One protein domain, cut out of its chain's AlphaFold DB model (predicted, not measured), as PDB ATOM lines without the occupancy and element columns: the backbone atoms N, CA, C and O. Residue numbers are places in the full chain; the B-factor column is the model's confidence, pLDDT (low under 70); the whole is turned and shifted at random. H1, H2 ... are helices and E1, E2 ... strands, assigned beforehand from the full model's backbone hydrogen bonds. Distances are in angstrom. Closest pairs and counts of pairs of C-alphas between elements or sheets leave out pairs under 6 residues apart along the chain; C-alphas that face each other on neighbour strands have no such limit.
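Overview. This is residues 16 to 162 and 327 to 351 of the 359 residues of an uncharacterized protein of Rubrobacter sp. SCSIO 52915 (UniProt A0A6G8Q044). Two sheets lie face to face as a sandwich with their strands crossed: the strongly twisted E5-E4-E8-E9 and the smaller E1-E2-E7. The short pair E3 and E6 sits at one end of the long axis; toward the other end E10 and E12 run out as a ribbon with H1 beside it, and E11 joins E12 near E5. The printed part has 172 residues with one named helix and twelve named strands, in the order E1 to E9, H1, E10, E11, E12; the sheets are antiparallel and the class is mostly strand. It is only just compact, close to loose, with a radius of gyration of the C-alphas of 18.6 A, and elongated, spanning 64 by 34 by 27 A.

Along the chain. Find C-alpha 16 at (199.160, 176.252, 148.302), where E1, residues 16 to 20, begins. Next come E2, 30 to 38, and E3, 44 to 46, which runs on into E4, 48 to 59, 31.1 A long and bending by 53 degrees at residue 51. E5, 62 to 74, is 33.6 A long and bends by 54 degrees at residue 69. Read on through E6, 77 to 79, E7, 84 to 92, E8, 106 to 113, and E9, 121 to 128. H1, 132 to 143, precedes E10, 146 to 155, which bends by 57 degrees at residue 149. After the cut look for E11, 328 to 333, and E12, 336 to 350, 44.2 A long, ending at C-alpha 350, (163.485, 153.508, 168.067).

Arrangement. In the sandwich, two sheets face to face, the strands cross at 54 degrees. In its larger sheet look at N 55 and O 66, 2.9 A, in the hairpin E4 and E5; N 52 and O 109, 2.8 A, for E4 and E8; and N 108 and O 124, 2.8 A, for E8 and E9. In the other, N 17 and O 36 are 2.9 A apart in the hairpin E1 and E2, and N 35 and O 87 2.8 A for E2 and E7. E3 and E6 pair at N 46 and O 77, 2.8 A. E12 is staggered: residues 342 to 350 pair with E10, N 345 and O 152 at 2.8 A, and 336 to 341 with E11, N 338 and O 331 at 3.0 A. The closest C-alphas of E4 and E10, Tyr 57 and Asn 153, are 4.7 A apart. H1 is on the sheet E10-E12-E11, over none of its strands. In H1 every O i to N i+4 pair is within hydrogen-bond range.

Size, cuts and confidence. The C-alphas farthest apart, Gly 42 and Glu 351, are 63.7 A apart. Residues 163 to 326 are not printed; C-alphas 162 and 327 are 11.2 A apart across the cut. The link E7 to E8 is long. pLDDT is under 70 at residues 103 to 104, 156 to 162 and 327 to 351.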
ATOM      1  N   VAL A  16     200.230 175.561 147.587       93.62
ATOM      2  CA  VAL A  16     199.160 176.252 148.302       93.62
ATOM      3  C   VAL A  16     198.804 175.468 149.567       93.62
ATOM      4  O   VAL A  16     198.717 174.246 149.518       93.62
ATOM      5  N   ASP A  17     198.643 176.174 150.686       95.38
ATOM      6  CA  ASP A  17     198.217 175.654 151.996       95.38
ATOM      7  C   ASP A  17     197.117 176.578 152.519       95.38
ATOM      8  O   ASP A  17     197.302 177.793 152.622       95.38
ATOM      9  N   THR A  18     195.949 176.025 152.811       96.12
ATOM     10  CA  THR A  18     194.807 176.764 153.337       96.12
ATOM     11  C   THR A  18     194.650 176.487 154.819       96.12
ATOM     12  O   THR A  18     194.779 175.372 155.310       96.12
ATOM     13  N   ARG A  19     194.437 177.554 155.589       96.75
ATOM     14  CA  ARG A  19     194.338 177.483 157.044       96.75
ATOM     15  C   ARG A  19     193.051 178.127 157.489       96.75
ATOM     16  O   ARG A  19     192.914 179.348 157.488       96.75
ATOM     17  N   LEU A  20     192.112 177.281 157.876       96.81
ATOM     18  CA  LEU A  20     190.843 177.702 158.445       96.81
ATOM     19  C   LEU A  20     191.048 178.167 159.889       96.81
ATOM     20  O   LEU A  20     191.804 177.561 160.646       96.81
ATOM     21  N   SER A  21     190.347 179.230 160.284       96.88
ATOM     22  CA  SER A  21     190.355 179.713 161.671       96.88
ATOM     23  C   SER A  21     189.724 178.704 162.636       96.88
ATOM     24  O   SER A  21     190.130 178.620 163.791       96.88
ATOM     25  N   HIS A  22     188.740 177.939 162.154       93.31
ATOM     26  CA  HIS A  22     188.030 176.906 162.903       93.31
ATOM     27  C   HIS A  22     187.828 175.677 162.015       93.31
ATOM     28  O   HIS A  22     187.528 175.808 160.828       93.31
ATOM     29  N   ASP A  23     187.971 174.484 162.591       89.88
ATOM     30  CA  ASP A  23     187.749 173.208 161.900       89.88
ATOM     31  C   ASP A  23     186.302 172.705 162.020       89.88
ATOM     32  O   ASP A  23     185.884 171.811 161.283       89.88
ATOM     33  N   THR A  24     185.536 173.283 162.946       94.75
ATOM     34  CA  THR A  24     184.154 172.928 163.247       94.75
ATOM     35  C   THR A  24     183.274 174.146 163.032       94.75
ATOM     36  O   THR A  24     183.523 175.196 163.615       94.75
ATOM     37  N   LEU A  25     182.254 173.991 162.196       95.31
ATOM     38  CA  LEU A  25     181.375 175.062 161.743       95.31
ATOM     39  C   LEU A  25     179.915 174.616 161.800       95.31
ATOM     40  O   LEU A  25     179.608 173.424 161.732       95.31
ATOM     41  N   VAL A  26     179.001 175.572 161.863       94.50
ATOM     42  CA  VAL A  26     177.554 175.359 161.761       94.50
ATOM     43  C   VAL A  26     177.044 175.902 160.417       94.50
ATOM     44  O   VAL A  26     177.536 176.928 159.950       94.50
ATOM     45  N   PRO A  27     176.048 175.278 159.752       91.94
ATOM     46  CA  PRO A  27     175.458 175.846 158.538       91.94
ATOM     47  C   PRO A  27     174.991 177.298 158.743       91.94
ATOM     48  O   PRO A  27     174.264 177.589 159.694       91.94
ATOM     49  N   GLY A  28     175.396 178.200 157.844       92.12
ATOM     50  CA  GLY A  28     175.171 179.648 157.949       92.12
ATOM     51  C   GLY A  28     176.278 180.431 158.665       92.12
ATOM     52  O   GLY A  28     176.286 181.659 158.588       92.12
ATOM     53  N   GLU A  29     177.209 179.762 159.347       94.94
ATOM     54  CA  GLU A  29     178.355 180.399 160.007       94.94
ATOM     55  C   GLU A  29     179.364 180.949 158.990       94.94
ATOM     56  O   GLU A  29     179.430 180.504 157.846       94.94
ATOM     57  N   THR A  30     180.165 181.935 159.392       97.06
ATOM     58  CA  THR A  30     181.228 182.474 158.538       97.06
ATOM     59  C   THR A  30     182.447 181.558 158.557       97.06
ATOM     60  O   THR A  30     183.069 181.363 159.596       97.06
ATOM     61  N   VAL A  31     182.826 181.050 157.388       97.06
ATOM     62  CA  VAL A  31     184.127 180.423 157.157       97.06
ATOM     63  C   VAL A  31     185.159 181.534 157.010       97.06
ATOM     64  O   VAL A  31     184.967 182.457 156.217       97.06
ATOM     65  N   SER A  32     186.254 181.462 157.757       97.75
ATOM     66  CA  SER A  32     187.363 182.411 157.666       97.75
ATOM     67  C   SER A  32     188.701 181.698 157.763       97.75
ATOM     68  O   SER A  32     188.791 180.602 158.321       97.75
ATOM     69  N   GLY A  33     189.739 182.332 157.234       97.19
ATOM     70  CA  GLY A  33     191.079 181.774 157.253       97.19
ATOM     71  C   GLY A  33     192.050 182.549 156.384       97.19
ATOM     72  O   GLY A  33     191.805 183.697 156.005       97.19
ATOM     73  N   GLU A  34     193.153 181.891 156.063       97.31
ATOM     74  CA  GLU A  34     194.183 182.399 155.170       97.31
ATOM     75  C   GLU A  34     194.612 181.330 154.165       97.31
ATOM     76  O   GLU A  34     194.708 180.145 154.489       97.31
ATOM     77  N   THR A  35     194.865 181.753 152.932       96.00
ATOM     78  CA  THR A  35     195.502 180.937 151.902       96.00
ATOM     79  C   THR A  35     196.947 181.389 151.773       96.00
ATOM     80  O   THR A  35     197.221 182.564 151.523       96.00
ATOM     81  N   ILE A  36     197.868 180.454 151.963       95.56
ATOM     82  CA  ILE A  36     199.306 180.666 151.877       95.56
ATOM     83  C   ILE A  36     199.790 180.055 150.572       95.56
ATOM     84  O   ILE A  36     199.578 178.873 150.320       95.56
ATOM     85  N   ILE A  37     200.458 180.864 149.763       94.25
ATOM     86  CA  ILE A  37     201.067 180.462 148.501       94.25
ATOM     87  C   ILE A  37     202.576 180.567 148.670       94.25
ATOM     88  O   ILE A  37     203.076 181.608 149.097       94.25
ATOM     89  N   GLU A  38     203.294 179.501 148.339       93.31
ATOM     90  CA  GLU A  38     204.757 179.492 148.322       93.31
ATOM     91  C   GLU A  38     205.232 179.284 146.887       93.31
ATOM     92  O   GLU A  38     204.905 178.272 146.264       93.31
ATOM     93  N   GLY A  39     205.961 180.266 146.356       91.44
ATOM     94  CA  GLY A  39     206.487 180.269 144.998       91.44
ATOM     95  C   GLY A  39     207.492 179.143 144.761       91.44
ATOM     96  O   GLY A  39     208.268 178.779 145.646       91.44
ATOM     97  N   GLY A  40     207.475 178.589 143.549       89.12
ATOM     98  CA  GLY A  40     208.364 177.504 143.143       89.12
ATOM     99  C   GLY A  40     209.796 177.961 142.839       89.12
ATOM    100  O   GLY A  40     210.323 178.914 143.411       89.12
ATOM    101  N   SER A  41     210.448 177.285 141.893       87.88
ATOM    102  CA  SER A  41     211.824 177.596 141.470       87.88
ATOM    103  C   SER A  41     211.956 178.825 140.560       87.88
ATOM    104  O   SER A  41     213.071 179.220 140.230       87.88
ATOM    105  N   GLY A  42     210.843 179.398 140.104       87.25
ATOM    106  CA  GLY A  42     210.796 180.557 139.214       87.25
ATOM    107  C   GLY A  42     209.557 181.413 139.492       87.25
ATOM    108  O   GLY A  42     208.678 180.957 140.224       87.25
ATOM    109  N   PRO A  43     209.478 182.627 138.920       88.94
ATOM    110  CA  PRO A  43     208.295 183.472 139.038       88.94
ATOM    111  C   PRO A  43     207.092 182.818 138.350       88.94
ATOM    112  O   PRO A  43     207.226 182.218 137.277       88.94
ATOM    113  N   GLN A  44     205.920 182.919 138.974       89.19
ATOM    114  CA  GLN A  44     204.673 182.335 138.484       89.19
ATOM    115  C   GLN A  44     203.513 183.317 138.631       89.19
ATOM    116  O   GLN A  44     203.441 184.083 139.591       89.19
ATOM    117  N   GLU A  45     202.588 183.259 137.677       90.44
ATOM    118  CA  GLU A  45     201.366 184.059 137.658       90.44
ATOM    119  C   GLU A  45     200.152 183.133 137.767       90.44
ATOM    120  O   GLU A  45     200.044 182.132 137.052       90.44
ATOM    121  N   PHE A  46     199.243 183.481 138.671       91.19
ATOM    122  CA  PHE A  46     197.984 182.786 138.916       91.19
ATOM    123  C   PHE A  46     196.844 183.690 138.479       91.19
ATOM    124  O   PHE A  46     196.771 184.830 138.929       91.19
ATOM    125  N   GLN A  47     195.930 183.197 137.647       91.00
ATOM    126  CA  GLN A  47     194.800 184.007 137.178       91.00
ATOM    127  C   GLN A  47     193.722 184.157 138.252       91.00
ATOM    128  O   GLN A  47     193.065 185.195 138.356       91.00
ATOM    129  N   ARG A  48     193.505 183.089 139.026       92.56
ATOM    130  CA  ARG A  48     192.441 182.985 140.024       92.56
ATOM    131  C   ARG A  48     192.886 182.147 141.207       92.56
ATOM    132  O   ARG A  48     193.524 181.109 141.046       92.56
ATOM    133  N   ILE A  49     192.430 182.571 142.380       94.00
ATOM    134  CA  ILE A  49     192.512 181.812 143.623       94.00
ATOM    135  C   ILE A  49     191.083 181.552 144.073       94.00
ATOM    136  O   ILE A  49     190.304 182.492 144.273       94.00
ATOM    137  N   TYR A  50     190.724 180.281 144.209       94.69
ATOM    138  CA  TYR A  50     189.370 179.887 144.568       94.69
ATOM    139  C   TYR A  50     189.354 178.832 145.668       94.69
ATOM    140  O   TYR A  50     190.253 178.000 145.792       94.69
ATOM    141  N   LEU A  51     188.275 178.867 146.441       96.44
ATOM    142  CA  LEU A  51     187.905 177.883 147.442       96.44
ATOM    143  C   LEU A  51     186.579 177.250 147.032       96.44
ATOM    144  O   LEU A  51     185.632 177.946 146.664       96.44
ATOM    145  N   TYR A  52     186.489 175.934 147.143       95.56
ATOM    146  CA  TYR A  52     185.247 175.189 147.035       95.56
ATOM    147  C   TYR A  52     184.916 174.571 148.380       95.56
ATOM    148  O   TYR A  52     185.746 173.868 148.942       95.56
ATOM    149  N   VAL A  53     183.692 174.752 148.868       94.69
ATOM    150  CA  VAL A  53     183.166 173.838 149.890       94.69
ATOM    151  C   VAL A  53     182.530 172.674 149.152       94.69
ATOM    152  O   VAL A  53     181.603 172.867 148.363       94.69
ATOM    153  N   SER A  54     183.021 171.475 149.417       92.19
ATOM    154  CA  SER A  54     182.616 170.257 148.734       92.19
ATOM    155  C   SER A  54     182.174 169.186 149.723       92.19
ATOM    156  O   SER A  54     182.569 169.150 150.886       92.19
ATOM    157  N   THR A  55     181.354 168.268 149.231       90.69
ATOM    158  CA  THR A  55     181.014 167.022 149.917       90.69
ATOM    159  C   THR A  55     180.927 165.890 148.901       90.69
ATOM    160  O   THR A  55     181.013 166.112 147.692       90.69
ATOM    161  N   GLN A  56     180.756 164.663 149.378       88.00
ATOM    162  CA  GLN A  56     180.523 163.504 148.528       88.00
ATOM    163  C   GLN A  56     179.110 162.962 148.726       88.00
ATOM    164  O   GLN A  56     178.541 163.028 149.818       88.00
ATOM    165  N   TYR A  57     178.542 162.417 147.656       84.31
ATOM    166  CA  TYR A  57     177.260 161.724 147.675       84.31
ATOM    167  C   TYR A  57     177.348 160.411 146.905       84.31
ATOM    168  O   TYR A  57     178.157 160.259 145.987       84.31
ATOM    169  N   LYS A  58     176.489 159.456 147.270       80.00
ATOM    170  CA  LYS A  58     176.398 158.169 146.576       80.00
ATOM    171  C   LYS A  58     175.352 158.234 145.459       80.00
ATOM    172  O   LYS A  58     174.214 158.650 145.689       80.00
ATOM    173  N   HIS A  59     175.714 157.778 144.263       80.19
ATOM    174  CA  HIS A  59     174.805 157.592 143.131       80.19
ATOM    175  C   HIS A  59     175.234 156.375 142.309       80.19
ATOM    176  O   HIS A  59     176.408 156.260 141.982       80.19
ATOM    177  N   GLU A  60     174.305 155.458 142.009       80.00
ATOM    178  CA  GLU A  60     174.572 154.249 141.196       80.00
ATOM    179  C   GLU A  60     175.847 153.491 141.630       80.00
ATOM    180  O   GLU A  60     176.701 153.138 140.825       80.00
ATOM    181  N   ASP A  61     175.995 153.295 142.945       78.19
ATOM    182  CA  ASP A  61     177.151 152.649 143.591       78.19
ATOM    183  C   ASP A  61     178.518 153.331 143.421       78.19
ATOM    184  O   ASP A  61     179.532 152.802 143.872       78.19
ATOM    185  N   SER A  62     178.535 154.559 142.906       81.31
ATOM    186  CA  SER A  62     179.719 155.415 142.821       81.31
ATOM    187  C   SER A  62     179.622 156.605 143.780       81.31
ATOM    188  O   SER A  62     178.531 157.094 144.091       81.31
ATOM    189  N   LEU A  63     180.774 157.066 144.275       83.38
ATOM    190  CA  LEU A  63     180.887 158.323 145.015       83.38
ATOM    191  C   LEU A  63     181.160 159.455 144.032       83.38
ATOM    192  O   LEU A  63     182.064 159.370 143.205       83.38
ATOM    193  N   HIS A  64     180.380 160.518 144.151       85.00
ATOM    194  CA  HIS A  64     180.510 161.714 143.339       85.00
ATOM    195  C   HIS A  64     180.772 162.911 144.242       85.00
ATOM    196  O   HIS A  64     180.147 163.052 145.293       85.00
ATOM    197  N   GLU A  65     181.688 163.776 143.820       86.56
ATOM    198  CA  GLU A  65     181.885 165.063 144.466       86.56
ATOM    199  C   GLU A  65     180.769 166.037 144.079       86.56
ATOM    200  O   GLU A  65     180.284 166.065 142.944       86.56
ATOM    201  N   HIS A  66     180.391 166.866 145.040       85.69
ATOM    202  CA  HIS A  66     179.464 167.957 144.859       85.69
ATOM    203  C   HIS A  66     180.010 169.242 145.468       85.69
ATOM    204  O   HIS A  66     180.353 169.259 146.650       85.69
ATOM    205  N   ILE A  67     180.029 170.308 144.669       89.31
ATOM    206  CA  ILE A  67     180.486 171.634 145.082       89.31
ATOM    207  C   ILE A  67     179.279 172.413 145.599       89.31
ATOM    208  O   ILE A  67     178.399 172.779 144.819       89.31
ATOM    209  N   LEU A  68     179.253 172.678 146.903       87.94
ATOM    210  CA  LEU A  68     178.202 173.434 147.586       87.94
ATOM    211  C   LEU A  68     178.309 174.932 147.292       87.94
ATOM    212  O   LEU A  68     177.306 175.581 147.006       87.94
ATOM    213  N   VAL A  69     179.525 175.477 147.331       90.50
ATOM    214  CA  VAL A  69     179.801 176.881 147.010       90.50
ATOM    215  C   VAL A  69     181.212 177.037 146.450       90.50
ATOM    216  O   VAL A  69     182.126 176.330 146.870       90.50
ATOM    217  N   GLU A  70     181.368 177.967 145.508       94.19
ATOM    218  CA  GLU A  70     182.652 178.510 145.057       94.19
ATOM    219  C   GLU A  70     182.822 179.912 145.644       94.19
ATOM    220  O   GLU A  70     181.921 180.748 145.538       94.19
ATOM    221  N   HIS A  71     183.980 180.174 146.238       95.00
ATOM    222  CA  HIS A  71     184.382 181.487 146.716       95.00
ATOM    223  C   HIS A  71     185.698 181.891 146.053       95.00
ATOM    224  O   HIS A  71     186.684 181.162 146.115       95.00
ATOM    225  N   SER A  72     185.725 183.067 145.427       94.50
ATOM    226  CA  SER A  72     186.961 183.651 144.905       94.50
ATOM    227  C   SER A  72     187.669 184.399 146.032       94.50
ATOM    228  O   SER A  72     187.118 185.353 146.575       94.50
ATOM    229  N   VAL A  73     188.877 183.948 146.377       90.81
ATOM    230  CA  VAL A  73     189.736 184.574 147.399       90.81
ATOM    231  C   VAL A  73     190.404 185.829 146.841       90.81
ATOM    232  O   VAL A  73     190.619 186.806 147.554       90.81
ATOM    233  N   GLY A  74     190.716 185.814 145.545       84.38
ATOM    234  CA  GLY A  74     191.361 186.917 144.849       84.38
ATOM    235  C   GLY A  74     191.390 186.714 143.336       84.38
ATOM    236  O   GLY A  74     190.976 185.670 142.820       84.38
ATOM    237  N   GLY A  75     191.864 187.751 142.644       81.94
ATOM    238  CA  GLY A  75     192.102 187.747 141.202       81.94
ATOM    239  C   GLY A  75     193.532 187.341 140.857       81.94
ATOM    240  O   GLY A  75     194.111 186.473 141.506       81.94
ATOM    241  N   GLU A  76     194.086 188.003 139.846       89.31
ATOM    242  CA  GLU A  76     195.430 187.736 139.347       89.31
ATOM    243  C   GLU A  76     196.503 188.046 140.405       89.31
ATOM    244  O   GLU A  76     196.498 189.117 141.022       89.31
ATOM    245  N   VAL A  77     197.408 187.095 140.637       88.69
ATOM    246  CA  VAL A  77     198.495 187.202 141.615       88.69
ATOM    247  C   VAL A  77     199.780 186.670 140.996       88.69
ATOM    248  O   VAL A  77     199.823 185.538 140.527       88.69
ATOM    249  N   SER A  78     200.845 187.466 141.049       91.19
ATOM    250  CA  SER A  78     202.210 187.030 140.756       91.19
ATOM    251  C   SER A  78     202.944 186.690 142.055       91.19
ATOM    252  O   SER A  78     202.796 187.407 143.052       91.19
ATOM    253  N   VAL A  79     203.724 185.611 142.040       92.06
ATOM    254  CA  VAL A  79     204.586 185.184 143.152       92.06
ATOM    255  C   VAL A  79     205.968 184.853 142.596       92.06
ATOM    256  O   VAL A  79     206.091 184.058 141.659       92.06
ATOM    257  N   ASP A  80     207.003 185.469 143.160       93.12
ATOM    258  CA  ASP A  80     208.397 185.228 142.794       93.12
ATOM    259  C   ASP A  80     208.912 183.875 143.317       93.12
ATOM    260  O   ASP A  80     208.296 183.207 144.151       93.12
ATOM    261  N   ALA A  81     210.082 183.450 142.831       92.94
ATOM    262  CA  ALA A  81     210.705 182.199 143.260       92.94
ATOM    263  C   ALA A  81     210.957 182.191 144.781       92.94
ATOM    264  O   ALA A  81     211.678 183.045 145.303       92.94
ATOM    265  N   GLY A  82     210.378 181.219 145.491       89.69
ATOM    266  CA  GLY A  82     210.451 181.112 146.951       89.69
ATOM    267  C   GLY A  82     209.723 182.213 147.736       89.69
ATOM    268  O   GLY A  82     209.806 182.218 148.966       89.69
ATOM    269  N   GLU A  83     209.016 183.140 147.078       94.19
ATOM    270  CA  GLU A  83     208.200 184.138 147.772       94.19
ATOM    271  C   GLU A  83     207.032 183.447 148.481       94.19
ATOM    272  O   GLU A  83     206.385 182.550 147.941       94.19
ATOM    273  N   LYS A  84     206.743 183.888 149.705       95.25
ATOM    274  CA  LYS A  84     205.575 183.452 150.462       95.25
ATOM    275  C   LYS A  84     204.546 184.569 150.507       95.25
ATOM    276  O   LYS A  84     204.823 185.642 151.041       95.25
ATOM    277  N   ARG A  85     203.340 184.284 150.022       94.44
ATOM    278  CA  ARG A  85     202.228 185.233 149.985       94.44
ATOM    279  C   ARG A  85     201.026 184.688 150.739       94.44
ATOM    280  O   ARG A  85     200.577 183.579 150.479       94.44
ATOM    281  N   THR A  86     200.492 185.488 151.655       96.06
ATOM    282  CA  THR A  86     199.333 185.125 152.480       96.06
ATOM    283  C   THR A  86     198.152 186.016 152.129       96.06
ATOM    284  O   THR A  86     198.285 187.240 152.113       96.06
ATOM    285  N   ILE A  87     196.998 185.409 151.854       95.81
ATOM    286  CA  ILE A  87     195.774 186.119 151.480       95.81
ATOM    287  C   ILE A  87     194.640 185.676 152.411       95.81
ATOM    288  O   ILE A  87     194.288 184.494 152.410       95.81
ATOM    289  N   PRO A  88     194.065 186.583 153.222       96.88
ATOM    290  CA  PRO A  88     192.937 186.244 154.078       96.88
ATOM    291  C   PRO A  88     191.655 186.077 153.255       96.88
ATOM    292  O   PRO A  88     191.453 186.769 152.257       96.88
ATOM    293  N   PHE A  89     190.754 185.211 153.712       96.81
ATOM    294  CA  PHE A  89     189.430 185.037 153.117       96.81
ATOM    295  C   PHE A  89     188.335 184.943 154.176       96.81
ATOM    296  O   PHE A  89     188.570 184.577 155.332       96.81
ATOM    297  N   SER A  90     187.109 185.257 153.757       97.31
ATOM    298  CA  SER A  90     185.917 185.090 154.580       97.31
ATOM    299  C   SER A  90     184.660 184.973 153.718       97.31
ATOM    300  O   SER A  90     184.437 185.794 152.827       97.31
ATOM    301  N   PHE A  91     183.833 183.960 153.979       96.75
ATOM    302  CA  PHE A  91     182.568 183.745 153.276       96.75
ATOM    303  C   PHE A  91     181.575 182.928 154.120       96.75
ATOM    304  O   PHE A  91     181.992 182.152 154.976       96.75
ATOM    305  N   PRO A  92     180.253 183.072 153.910       95.81
ATOM    306  CA  PRO A  92     179.263 182.301 154.658       95.81
ATOM    307  C   PRO A  92     179.215 180.839 154.196       95.81
ATOM    308  O   PRO A  92     179.141 180.555 152.997       95.81
ATOM    309  N   LEU A  93     179.186 179.907 155.150       95.06
ATOM    310  CA  LEU A  93     178.909 178.499 154.897       95.06
ATOM    311  C   LEU A  93     177.432 178.350 154.497       95.06
ATOM    312  O   LEU A  93     176.558 178.792 155.246       95.06
ATOM    313  N   PRO A  94     177.101 177.712 153.362       91.00
ATOM    314  CA  PRO A  94     175.711 177.568 152.939       91.00
ATOM    315  C   PRO A  94     174.845 176.849 153.987       91.00
ATOM    316  O   PRO A  94     175.280 175.861 154.587       91.00
ATOM    317  N   TYR A  95     173.601 177.294 154.189       85.69
ATOM    318  CA  TYR A  95     172.658 176.662 155.133       85.69
ATOM    319  C   TYR A  95     172.298 175.224 154.737       85.69
ATOM    320  O   TYR A  95     171.909 174.396 155.564       85.69
ATOM    321  N   GLU A  96     172.430 174.913 153.454       81.88
ATOM    322  CA  GLU A  96     172.258 173.583 152.898       81.88
ATOM    323  C   GLU A  96     173.406 172.608 153.172       81.88
ATOM    324  O   GLU A  96     173.274 171.430 152.825       81.88
ATOM    325  N   THR A  97     174.519 173.076 153.742       88.81
ATOM    326  CA  THR A  97     175.700 172.241 153.966       88.81
ATOM    327  C   THR A  97     175.317 171.014 154.801       88.81
ATOM    328  O   THR A  97     174.747 171.168 155.887       88.81
ATOM    329  N   PRO A  98     175.587 169.787 154.314       87.69
ATOM    330  CA  PRO A  98     175.294 168.577 155.062       87.69
ATOM    331  C   PRO A  98     176.026 168.537 156.395       87.69
ATOM    332  O   PRO A  98     177.170 168.966 156.505       87.69
ATOM    333  N   LEU A  99     175.373 167.952 157.394       88.94
ATOM    334  CA  LEU A  99     175.990 167.728 158.693       88.94
ATOM    335  C   LEU A  99     177.018 166.600 158.602       88.94
ATOM    336  O   LEU A  99     176.740 165.556 158.004       88.94
ATOM    337  N   SER A 100     178.153 166.763 159.278       88.69
ATOM    338  CA  SER A 100     179.192 165.735 159.416       88.69
ATOM    339  C   SER A 100     178.788 164.684 160.456       88.69
ATOM    340  O   SER A 100     179.463 164.458 161.460       88.69
ATOM    341  N   LEU A 101     177.629 164.057 160.236       80.38
ATOM    342  CA  LEU A 101     177.102 162.960 161.039       80.38
ATOM    343  C   LEU A 101     177.422 161.633 160.340       80.38
ATOM    344  O   LEU A 101     176.971 161.376 159.226       80.38
ATOM    345  N   GLY A 102     178.181 160.757 161.001       74.75
ATOM    346  CA  GLY A 102     178.562 159.456 160.446       74.75
ATOM    347  C   GLY A 102     179.838 159.517 159.602       74.75
ATOM    348  O   GLY A 102     180.898 159.808 160.140       74.75
ATOM    349  N   ARG A 103     179.749 159.164 158.310       69.62
ATOM    350  CA  ARG A 103     180.895 159.043 157.377       69.62
ATOM    351  C   ARG A 103     180.863 160.064 156.229       69.62
ATOM    352  O   ARG A 103     181.419 159.801 155.168       69.62
ATOM    353  N   HIS A 104     180.126 161.160 156.401       69.88
ATOM    354  CA  HIS A 104     179.980 162.182 155.362       69.88
ATOM    355  C   HIS A 104     180.912 163.331 155.662       69.88
ATOM    356  O   HIS A 104     180.667 164.115 156.581       69.88
ATOM    357  N   ASP A 105     181.966 163.403 154.866       82.38
ATOM    358  CA  ASP A 105     182.966 164.441 154.996       82.38
ATOM    359  C   ASP A 105     182.554 165.650 154.148       82.38
ATOM    360  O   ASP A 105     182.107 165.538 152.996       82.38
ATOM    361  N   VAL A 106     182.675 166.820 154.762       92.25
ATOM    362  CA  VAL A 106     182.652 168.111 154.085       92.25
ATOM    363  C   VAL A 106     184.083 168.627 154.142       92.25
ATOM    364  O   VAL A 106     184.781 168.418 155.132       92.25
ATOM    365  N   TYR A 107     184.551 169.245 153.070       94.69
ATOM    366  CA  TYR A 107     185.915 169.749 152.986       94.69
ATOM    367  C   TYR A 107     185.961 171.036 152.177       94.69
ATOM    368  O   TYR A 107     185.133 171.264 151.293       94.69
ATOM    369  N   VAL A 108     186.937 171.874 152.492       96.06
ATOM    370  CA  VAL A 108     187.319 173.033 151.700       96.06
ATOM    371  C   VAL A 108     188.432 172.589 150.761       96.06
ATOM    372  O   VAL A 108     189.423 172.021 151.201       96.06
ATOM    373  N   ARG A 109     188.259 172.805 149.460       95.19
ATOM    374  CA  ARG A 109     189.304 172.597 148.462       95.19
ATOM    375  C   ARG A 109     189.768 173.930 147.916       95.19
ATOM    376  O   ARG A 109     188.950 174.697 147.416       95.19
ATOM    377  N   THR A 110     191.069 174.139 147.905       95.12
ATOM    378  CA  THR A 110     191.707 175.324 147.332       95.12
ATOM    379  C   THR A 110     192.315 174.980 145.988       95.12
ATOM    380  O   THR A 110     192.810 173.868 145.799       95.12
ATOM    381  N   GLY A 111     192.278 175.918 145.046       92.31
ATOM    382  CA  GLY A 111     192.995 175.794 143.782       92.31
ATOM    383  C   GLY A 111     193.557 177.126 143.305       92.31
ATOM    384  O   GLY A 111     192.955 178.183 143.532       92.31
ATOM    385  N   LEU A 112     194.716 177.049 142.655       92.12
ATOM    386  CA  LEU A 112     195.357 178.156 141.953       92.12
ATOM    387  C   LEU A 112     195.314 177.877 140.447       92.12
ATOM    388  O   LEU A 112     195.875 176.880 140.006       92.12
ATOM    389  N   ASP A 113     194.668 178.752 139.678       90.75
ATOM    390  CA  ASP A 113     194.531 178.622 138.219       90.75
ATOM    391  C   ASP A 113     195.828 179.075 137.528       90.75
ATOM    392  O   ASP A 113     196.143 180.275 137.525       90.75
ATOM    393  N   VAL A 114     196.599 178.121 136.992       86.19
ATOM    394  CA  VAL A 114     197.881 178.378 136.323       86.19
ATOM    395  C   VAL A 114     197.755 178.146 134.812       86.19
ATOM    396  O   VAL A 114     197.446 177.036 134.369       86.19
ATOM    397  N   PRO A 115     198.101 179.136 133.969       82.81
ATOM    398  CA  PRO A 115     198.051 178.964 132.522       82.81
ATOM    399  C   PRO A 115     198.970 177.828 132.049       82.81
ATOM    400  O   PRO A 115     200.183 177.870 132.245       82.81
ATOM    401  N   ASN A 116     198.405 176.846 131.340       80.56
ATOM    402  CA  ASN A 116     199.140 175.731 130.725       80.56
ATOM    403  C   ASN A 116     199.961 174.866 131.705       80.56
ATOM    404  O   ASN A 116     200.896 174.185 131.273       80.56
ATOM    405  N   ALA A 117     199.625 174.864 132.996       78.75
ATOM    406  CA  ALA A 117     200.260 174.005 133.992       78.75
ATOM    407  C   ALA A 117     199.218 173.197 134.777       78.75
ATOM    408  O   ALA A 117     198.016 173.300 134.545       78.75
ATOM    409  N   ILE A 118     199.696 172.329 135.668       82.81
ATOM    410  CA  ILE A 118     198.838 171.637 136.629       82.81
ATOM    411  C   ILE A 118     198.577 172.602 137.782       82.81
ATOM    412  O   ILE A 118     199.532 173.065 138.406       82.81
ATOM    413  N   ASP A 119     197.303 172.856 138.067       86.75
ATOM    414  CA  ASP A 119     196.872 173.732 139.152       86.75
ATOM    415  C   ASP A 119     197.297 173.171 140.521       86.75
ATOM    416  O   ASP A 119     196.887 172.059 140.896       86.75
ATOM    417  N   PRO A 120     198.094 173.919 141.306       88.69
ATOM    418  CA  PRO A 120     198.294 173.627 142.717       88.69
ATOM    419  C   PRO A 120     196.946 173.590 143.438       88.69
ATOM    420  O   PRO A 120     196.083 174.443 143.216       88.69
ATOM    421  N   SER A 121     196.759 172.608 144.315       91.94
ATOM    422  CA  SER A 121     195.507 172.440 145.056       91.94
ATOM    423  C   SER A 121     195.737 171.966 146.480       91.94
ATOM    424  O   SER A 121     196.748 171.342 146.778       91.94
ATOM    425  N   ASP A 122     194.785 172.231 147.360       94.81
ATOM    426  CA  ASP A 122     194.820 171.802 148.759       94.81
ATOM    427  C   ASP A 122     193.428 171.349 149.207       94.81
ATOM    428  O   ASP A 122     192.432 171.740 148.595       94.81
ATOM    429  N   VAL A 123     193.350 170.483 150.219       94.69
ATOM    430  CA  VAL A 123     192.087 169.937 150.733       94.69
ATOM    431  C   VAL A 123     192.106 169.875 152.257       94.69
ATOM    432  O   VAL A 123     192.797 169.044 152.849       94.69
ATOM    433  N   ASP A 124     191.225 170.658 152.875       94.38
ATOM    434  CA  ASP A 124     191.033 170.731 154.319       94.38
ATOM    435  C   ASP A 124     189.667 170.166 154.727       94.38
ATOM    436  O   ASP A 124     188.628 170.728 154.367       94.38
ATOM    437  N   PRO A 125     189.604 169.067 155.496       93.50
ATOM    438  CA  PRO A 125     188.339 168.579 156.031       93.50
ATOM    439  C   PRO A 125     187.767 169.553 157.066       93.50
ATOM    440  O   PRO A 125     188.492 170.066 157.916       93.50
ATOM    441  N   ILE A 126     186.447 169.742 157.036       94.75
ATOM    442  CA  ILE A 126     185.700 170.507 158.037       94.75
ATOM    443  C   ILE A 126     184.615 169.646 158.674       94.75
ATOM    444  O   ILE A 126     183.978 168.811 158.028       94.75
ATOM    445  N   ARG A 127     184.369 169.873 159.961       94.19
ATOM    446  CA  ARG A 127     183.268 169.260 160.695       94.19
ATOM    447  C   ARG A 127     182.078 170.207 160.714       94.19
ATOM    448  O   ARG A 127     182.140 171.284 161.291       94.19
ATOM    449  N   VAL A 128     180.961 169.769 160.154       93.88
ATOM    450  CA  VAL A 128     179.722 170.548 160.144       93.88
ATOM    451  C   VAL A 128     178.802 170.050 161.252       93.88
ATOM    452  O   VAL A 128     178.234 168.956 161.167       93.88
ATOM    453  N   ALA A 129     178.691 170.834 162.319       93.19
ATOM    454  CA  ALA A 129     177.839 170.551 163.464       93.19
ATOM    455  C   ALA A 129     176.375 170.961 163.196       93.19
ATOM    456  O   ALA A 129     176.120 171.857 162.387       93.19
ATOM    457  N   PRO A 130     175.392 170.323 163.861       90.06
ATOM    458  CA  PRO A 130     173.994 170.716 163.734       90.06
ATOM    459  C   PRO A 130     173.767 172.160 164.194       90.06
ATOM    460  O   PRO A 130     174.235 172.571 165.254       90.06
ATOM    461  N   HIS A 131     172.979 172.914 163.433       89.25
ATOM    462  CA  HIS A 131     172.454 174.205 163.878       89.25
ATOM    463  C   HIS A 131     171.564 174.014 165.123       89.25
ATOM    464  O   HIS A 131     170.884 172.990 165.197       89.25
ATOM    465  N   PRO A 132     171.464 174.974 166.070       88.94
ATOM    466  CA  PRO A 132     170.669 174.811 167.296       88.94
ATOM    467  C   PRO A 132     169.241 174.286 167.080       88.94
ATOM    468  O   PRO A 132     168.778 173.410 167.803       88.94
ATOM    469  N   LEU A 133     168.560 174.750 166.027       87.94
ATOM    470  CA  LEU A 133     167.235 174.239 165.643       87.94
ATOM    471  C   LEU A 133     167.254 172.768 165.191       87.94
ATOM    472  O   LEU A 133     166.330 172.019 165.484       87.94
ATOM    473  N   GLN A 134     168.294 172.343 164.474       86.31
ATOM    474  CA  GLN A 134     168.464 170.946 164.069       86.31
ATOM    475  C   GLN A 134     168.821 170.077 165.279       86.31
ATOM    476  O   GLN A 134     168.278 168.984 165.411       86.31
ATOM    477  N   GLN A 135     169.681 170.576 166.173       88.88
ATOM    478  CA  GLN A 135     170.038 169.897 167.416       88.88
ATOM    479  C   GLN A 135     168.800 169.661 168.286       88.88
ATOM    480  O   GLN A 135     168.560 168.528 168.681       88.88
ATOM    481  N   ALA A 136     167.943 170.671 168.465       88.25
ATOM    482  CA  ALA A 136     166.695 170.531 169.217       88.25
ATOM    483  C   ALA A 136     165.779 169.425 168.657       88.25
ATOM    484  O   ALA A 136     165.154 168.688 169.418       88.25
ATOM    485  N   VAL A 137     165.718 169.267 167.329       86.25
ATOM    486  CA  VAL A 137     164.957 168.177 166.692       86.25
ATOM    487  C   VAL A 137     165.605 166.812 166.949       86.25
ATOM    488  O   VAL A 137     164.893 165.843 167.213       86.25
ATOM    489  N   LEU A 138     166.936 166.721 166.879       85.44
ATOM    490  CA  LEU A 138     167.669 165.487 167.182       85.44
ATOM    491  C   LEU A 138     167.506 165.085 168.654       85.44
ATOM    492  O   LEU A 138     167.272 163.910 168.934       85.44
ATOM    493  N   ASP A 139     167.552 166.050 169.569       88.06
ATOM    494  CA  ASP A 139     167.367 165.835 171.004       88.06
ATOM    495  C   ASP A 139     165.933 165.404 171.319       88.06
ATOM    496  O   ASP A 139     165.722 164.439 172.048       88.06
ATOM    497  N   ALA A 140     164.932 166.056 170.716       86.31
ATOM    498  CA  ALA A 140     163.534 165.657 170.857       86.31
ATOM    499  C   ALA A 140     163.298 164.224 170.359       86.31
ATOM    500  O   ALA A 140     162.613 163.445 171.020       86.31
ATOM    501  N   ALA A 141     163.902 163.843 169.228       81.75
ATOM    502  CA  ALA A 141     163.863 162.462 168.757       81.75
ATOM    503  C   ALA A 141     164.544 161.505 169.754       81.75
ATOM    504  O   ALA A 141     163.989 160.453 170.065       81.75
ATOM    505  N   GLY A 142     165.699 161.890 170.304       82.69
ATOM    506  CA  GLY A 142     166.393 161.153 171.362       82.69
ATOM    507  C   GLY A 142     165.522 160.906 172.594       82.69
ATOM    508  O   GLY A 142     165.405 159.770 173.053       82.69
ATOM    509  N   ASN A 143     164.841 161.945 173.077       87.12
ATOM    510  CA  ASN A 143     163.952 161.886 174.240       87.12
ATOM    511  C   ASN A 143     162.728 160.987 174.014       87.12
ATOM    512  O   ASN A 143     162.196 160.418 174.962       87.12
ATOM    513  N   LEU A 144     162.305 160.820 172.760       85.25
ATOM    514  CA  LEU A 144     161.255 159.879 172.361       85.25
ATOM    515  C   LEU A 144     161.770 158.434 172.188       85.25
ATOM    516  O   LEU A 144     161.025 157.569 171.734       85.25
ATOM    517  N   GLY A 145     163.036 158.162 172.519       83.69
ATOM    518  CA  GLY A 145     163.644 156.833 172.428       83.69
ATOM    519  C   GLY A 145     164.218 156.489 171.051       83.69
ATOM    520  O   GLY A 145     164.561 155.330 170.804       83.69
ATOM    521  N   PHE A 146     164.341 157.464 170.140       79.25
ATOM    522  CA  PHE A 146     164.984 157.251 168.844       79.25
ATOM    523  C   PHE A 146     166.498 157.427 168.925       79.25
ATOM    524  O   PHE A 146     167.015 158.341 169.558       79.25
ATOM    525  N   ARG A 147     167.229 156.588 168.191       79.19
ATOM    526  CA  ARG A 147     168.681 156.695 168.029       79.19
ATOM    527  C   ARG A 147     169.046 156.844 166.562       79.19
ATOM    528  O   ARG A 147     168.465 156.194 165.689       79.19
ATOM    529  N   LEU A 148     170.034 157.691 166.285       79.81
ATOM    530  CA  LEU A 148     170.567 157.878 164.939       79.81
ATOM    531  C   LEU A 148     171.322 156.629 164.491       79.81
ATOM    532  O   LEU A 148     172.352 156.277 165.057       79.81
ATOM    533  N   ARG A 149     170.796 155.958 163.463       80.06
ATOM    534  CA  ARG A 149     171.348 154.701 162.947       80.06
ATOM    535  C   ARG A 149     172.268 154.921 161.758       80.06
ATOM    536  O   ARG A 149     173.306 154.277 161.656       80.06
ATOM    537  N   GLN A 150     171.868 155.785 160.833       78.44
ATOM    538  CA  GLN A 150     172.614 156.036 159.603       78.44
ATOM    539  C   GLN A 150     172.246 157.403 159.045       78.44
ATOM    540  O   GLN A 150     171.095 157.824 159.116       78.44
ATOM    541  N   VAL A 151     173.230 158.069 158.459       81.38
ATOM    542  CA  VAL A 151     173.073 159.298 157.680       81.38
ATOM    543  C   VAL A 151     173.767 159.047 156.353       81.38
ATOM    544  O   VAL A 151     174.773 158.340 156.352       81.38
ATOM    545  N   GLU A 152     173.209 159.545 155.252       78.12
ATOM    546  CA  GLU A 152     173.745 159.466 153.891       78.12
ATOM    547  C   GLU A 152     173.445 160.725 153.082       78.12
ATOM    548  O   GLU A 152     172.323 161.230 153.103       78.12
ATOM    549  N   ASN A 153     174.431 161.204 152.324       81.50
ATOM    550  CA  ASN A 153     174.204 162.167 151.252       81.50
ATOM    551  C   ASN A 153     173.771 161.418 149.983       81.50
ATOM    552  O   ASN A 153     174.519 160.608 149.430       81.50
ATOM    553  N   GLU A 154     172.553 161.693 149.519       74.38
ATOM    554  CA  GLU A 154     171.943 161.076 148.342       74.38
ATOM    555  C   GLU A 154     171.647 162.140 147.273       74.38
ATOM    556  O   GLU A 154     171.272 163.282 147.561       74.38
ATOM    557  N   HIS A 155     171.743 161.738 146.008       76.50
ATOM    558  CA  HIS A 155     171.190 162.512 144.900       76.50
ATOM    559  C   HIS A 155     169.651 162.522 144.976       76.50
ATOM    560  O   HIS A 155     169.023 161.461 144.974       76.50
ATOM    561  N   ASP A 156     169.020 163.705 145.009       69.81
ATOM    562  CA  ASP A 156     167.554 163.833 145.023       69.81
ATOM    563  C   ASP A 156     167.027 164.598 143.798       69.81
ATOM    564  O   ASP A 156     166.802 165.811 143.867       69.81
ATOM    565  N   PRO A 157     166.696 163.913 142.685       63.91
ATOM    566  CA  PRO A 157     166.283 164.556 141.434       63.91
ATOM    567  C   PRO A 157     165.005 165.404 141.559       63.91
ATOM    568  O   PRO A 157     164.680 166.184 140.660       63.91
ATOM    569  N   ARG A 158     164.252 165.275 142.663       61.00
ATOM    570  CA  ARG A 158     163.032 166.056 142.901       61.00
ATOM    571  C   ARG A 158     163.330 167.513 143.233       61.00
ATOM    572  O   ARG A 158     162.535 168.367 142.846       61.00
ATOM    573  N   LYS A 159     164.462 167.823 143.876       58.81
ATOM    574  CA  LYS A 159     164.774 169.215 144.252       58.81
ATOM    575  C   LYS A 159     165.261 170.061 143.076       58.81
ATOM    576  O   LYS A 159     165.126 171.276 143.108       58.81
ATOM    577  N   GLY A 160     165.702 169.432 141.982       49.25
ATOM    578  CA  GLY A 160     166.035 170.107 140.719       49.25
ATOM    579  C   GLY A 160     164.827 170.768 140.039       49.25
ATOM    580  O   GLY A 160     164.983 171.584 139.131       49.25
ATOM    581  N   ARG A 161     163.601 170.442 140.476       45.25
ATOM    582  CA  ARG A 161     162.352 170.959 139.914       45.25
ATOM    583  C   ARG A 161     161.718 171.972 140.875       45.25
ATOM    584  O   ARG A 161     160.806 171.624 141.612       45.25
ATOM    585  N   ARG A 162     162.139 173.239 140.737       42.59
ATOM    586  CA  ARG A 162     161.621 174.489 141.359       42.59
ATOM    587  C   ARG A 162     162.289 174.941 142.666       42.59
ATOM    588  O   ARG A 162     161.853 174.603 143.754       42.59
ATOM    589  N   GLY A 327     170.440 171.882 149.525       44.22
ATOM    590  CA  GLY A 327     170.063 172.853 148.512       44.22
ATOM    591  C   GLY A 327     170.442 172.397 147.108       44.22
ATOM    592  O   GLY A 327     170.763 171.234 146.856       44.22
ATOM    593  N   LEU A 328     170.348 173.330 146.165       36.53
ATOM    594  CA  LEU A 328     170.767 173.131 144.782       36.53
ATOM    595  C   LEU A 328     172.218 173.570 144.646       36.53
ATOM    596  O   LEU A 328     172.475 174.763 144.759       36.53
ATOM    597  N   ALA A 329     173.127 172.659 144.315       38.97
ATOM    598  CA  ALA A 329     174.496 173.050 144.004       38.97
ATOM    599  C   ALA A 329     174.998 172.455 142.683       38.97
ATOM    600  O   ALA A 329     174.263 171.764 141.961       38.97
ATOM    601  N   TYR A 330     176.212 172.839 142.306       34.94
ATOM    602  CA  TYR A 330     176.726 172.688 140.951       34.94
ATOM    603  C   TYR A 330     177.719 171.519 140.875       34.94
ATOM    604  O   TYR A 330     178.543 171.320 141.762       34.94
ATOM    605  N   THR A 331     177.647 170.723 139.811       34.44
ATOM    606  CA  THR A 331     178.668 169.741 139.447       34.44
ATOM    607  C   THR A 331     179.487 170.268 138.280       34.44
ATOM    608  O   THR A 331     178.943 170.682 137.252       34.44
ATOM    609  N   ALA A 332     180.809 170.244 138.430       32.88
ATOM    610  CA  ALA A 332     181.733 170.513 137.342       32.88
ATOM    611  C   ALA A 332     181.875 169.243 136.488       32.88
ATOM    612  O   ALA A 332     182.577 168.306 136.858       32.88
ATOM    613  N   HIS A 333     181.197 169.193 135.341       32.12
ATOM    614  CA  HIS A 333     181.577 168.275 134.268       32.12
ATOM    615  C   HIS A 333     182.444 169.039 133.268       32.12
ATOM    616  O   HIS A 333     182.220 170.224 133.037       32.12
ATOM    617  N   GLY A 334     183.414 168.361 132.645       29.47
ATOM    618  CA  GLY A 334     184.452 168.947 131.779       29.47
ATOM    619  C   GLY A 334     183.997 169.755 130.552       29.47
ATOM    620  O   GLY A 334     184.844 170.083 129.731       29.47
ATOM    621  N   ARG A 335     182.703 170.086 130.406       28.73
ATOM    622  CA  ARG A 335     182.148 171.121 129.508       28.73
ATOM    623  C   ARG A 335     180.860 171.769 130.067       28.73
ATOM    624  O   ARG A 335     179.882 171.909 129.336       28.73
ATOM    625  N   GLY A 336     180.837 172.150 131.348       31.19
ATOM    626  CA  GLY A 336     179.800 173.021 131.928       31.19
ATOM    627  C   GLY A 336     179.352 172.654 133.349       31.19
ATOM    628  O   GLY A 336     179.345 171.484 133.729       31.19
ATOM    629  N   LEU A 337     178.946 173.672 134.119       37.06
ATOM    630  CA  LEU A 337     178.352 173.531 135.455       37.06
ATOM    631  C   LEU A 337     176.902 173.021 135.337       37.06
ATOM    632  O   LEU A 337     176.004 173.757 134.924       37.06
ATOM    633  N   GLY A 338     176.661 171.758 135.693       42.47
ATOM    634  CA  GLY A 338     175.316 171.181 135.813       42.47
ATOM    635  C   GLY A 338     174.763 171.375 137.225       42.47
ATOM    636  O   GLY A 338     175.518 171.351 138.183       42.47
ATOM    637  N   ARG A 339     173.451 171.576 137.408       48.94
ATOM    638  CA  ARG A 339     172.851 171.603 138.759       48.94
ATOM    639  C   ARG A 339     172.467 170.193 139.182       48.94
ATOM    640  O   ARG A 339     171.597 169.596 138.548       48.94
ATOM    641  N   VAL A 340     173.051 169.700 140.272       51.41
ATOM    642  CA  VAL A 340     172.672 168.418 140.877       51.41
ATOM    643  C   VAL A 340     171.999 168.689 142.219       51.41
ATOM    644  O   VAL A 340     172.622 169.226 143.128       51.41
ATOM    645  N   PRO A 341     170.712 168.362 142.371       58.00
ATOM    646  CA  PRO A 341     170.049 168.488 143.656       58.00
ATOM    647  C   PRO A 341     170.535 167.416 144.641       58.00
ATOM    648  O   PRO A 341     170.352 166.222 144.393       58.00
ATOM    649  N   LEU A 342     171.084 167.827 145.784       61.81
ATOM    650  CA  LEU A 342     171.444 166.903 146.861       61.81
ATOM    651  C   LEU A 342     170.432 166.913 147.996       61.81
ATOM    652  O   LEU A 342     169.797 167.920 148.297       61.81
ATOM    653  N   GLY A 343     170.280 165.779 148.669       60.00
ATOM    654  CA  GLY A 343     169.609 165.697 149.958       60.00
ATOM    655  C   GLY A 343     170.379 164.829 150.931       60.00
ATOM    656  O   GLY A 343     170.917 163.794 150.558       60.00
ATOM    657  N   THR A 344     170.386 165.235 152.196       59.22
ATOM    658  CA  THR A 344     170.896 164.389 153.270       59.22
ATOM    659  C   THR A 344     169.730 163.590 153.827       59.22
ATOM    660  O   THR A 344     168.684 164.134 154.198       59.22
ATOM    661  N   ARG A 345     169.880 162.274 153.846       58.72
ATOM    662  CA  ARG A 345     168.898 161.334 154.360       58.72
ATOM    663  C   ARG A 345     169.426 160.712 155.637       58.72
ATOM    664  O   ARG A 345     170.532 160.189 155.662       58.72
ATOM    665  N   GLY A 346     168.615 160.738 156.683       53.50
ATOM    666  CA  GLY A 346     168.915 160.084 157.943       53.50
ATOM    667  C   GLY A 346     167.875 159.032 158.308       53.50
ATOM    668  O   GLY A 346     166.703 159.104 157.918       53.50
ATOM    669  N   TYR A 347     168.330 158.039 159.058       50.22
ATOM    670  CA  TYR A 347     167.542 156.933 159.576       50.22
ATOM    671  C   TYR A 347     167.646 156.937 161.098       50.22
ATOM    672  O   TYR A 347     168.745 156.845 161.651       50.22
ATOM    673  N   LEU A 348     166.495 157.039 161.755       53.97
ATOM    674  CA  LEU A 348     166.343 156.863 163.193       53.97
ATOM    675  C   LEU A 348     165.707 155.499 163.458       53.97
ATOM    676  O   LEU A 348     164.726 155.135 162.807       53.97
ATOM    677  N   VAL A 349     166.248 154.774 164.430       49.62
ATOM    678  CA  VAL A 349     165.678 153.519 164.931       49.62
ATOM    679  C   VAL A 349     165.258 153.748 166.377       49.62
ATOM    680  O   VAL A 349     166.065 154.218 167.177       49.62
ATOM    681  N   GLY A 350     163.995 153.471 166.695       48.62
ATOM    682  CA  GLY A 350     163.485 153.508 168.067       48.62
ATOM    683  C   GLY A 350     163.789 152.211 168.812       48.62
ATOM    684  O   GLY A 350     163.757 151.133 168.214       48.62
ATOM    685  N   GLU A 351     164.078 152.298 170.108       45.88
ATOM    686  CA  GLU A 351     164.049 151.124 170.988       45.88
ATOM    687  C   GLU A 351     162.592 150.745 171.308       45.88
ATOM    688  O   GLU A 351     161.701 151.594 171.290       45.88
TER     689      GLU A 351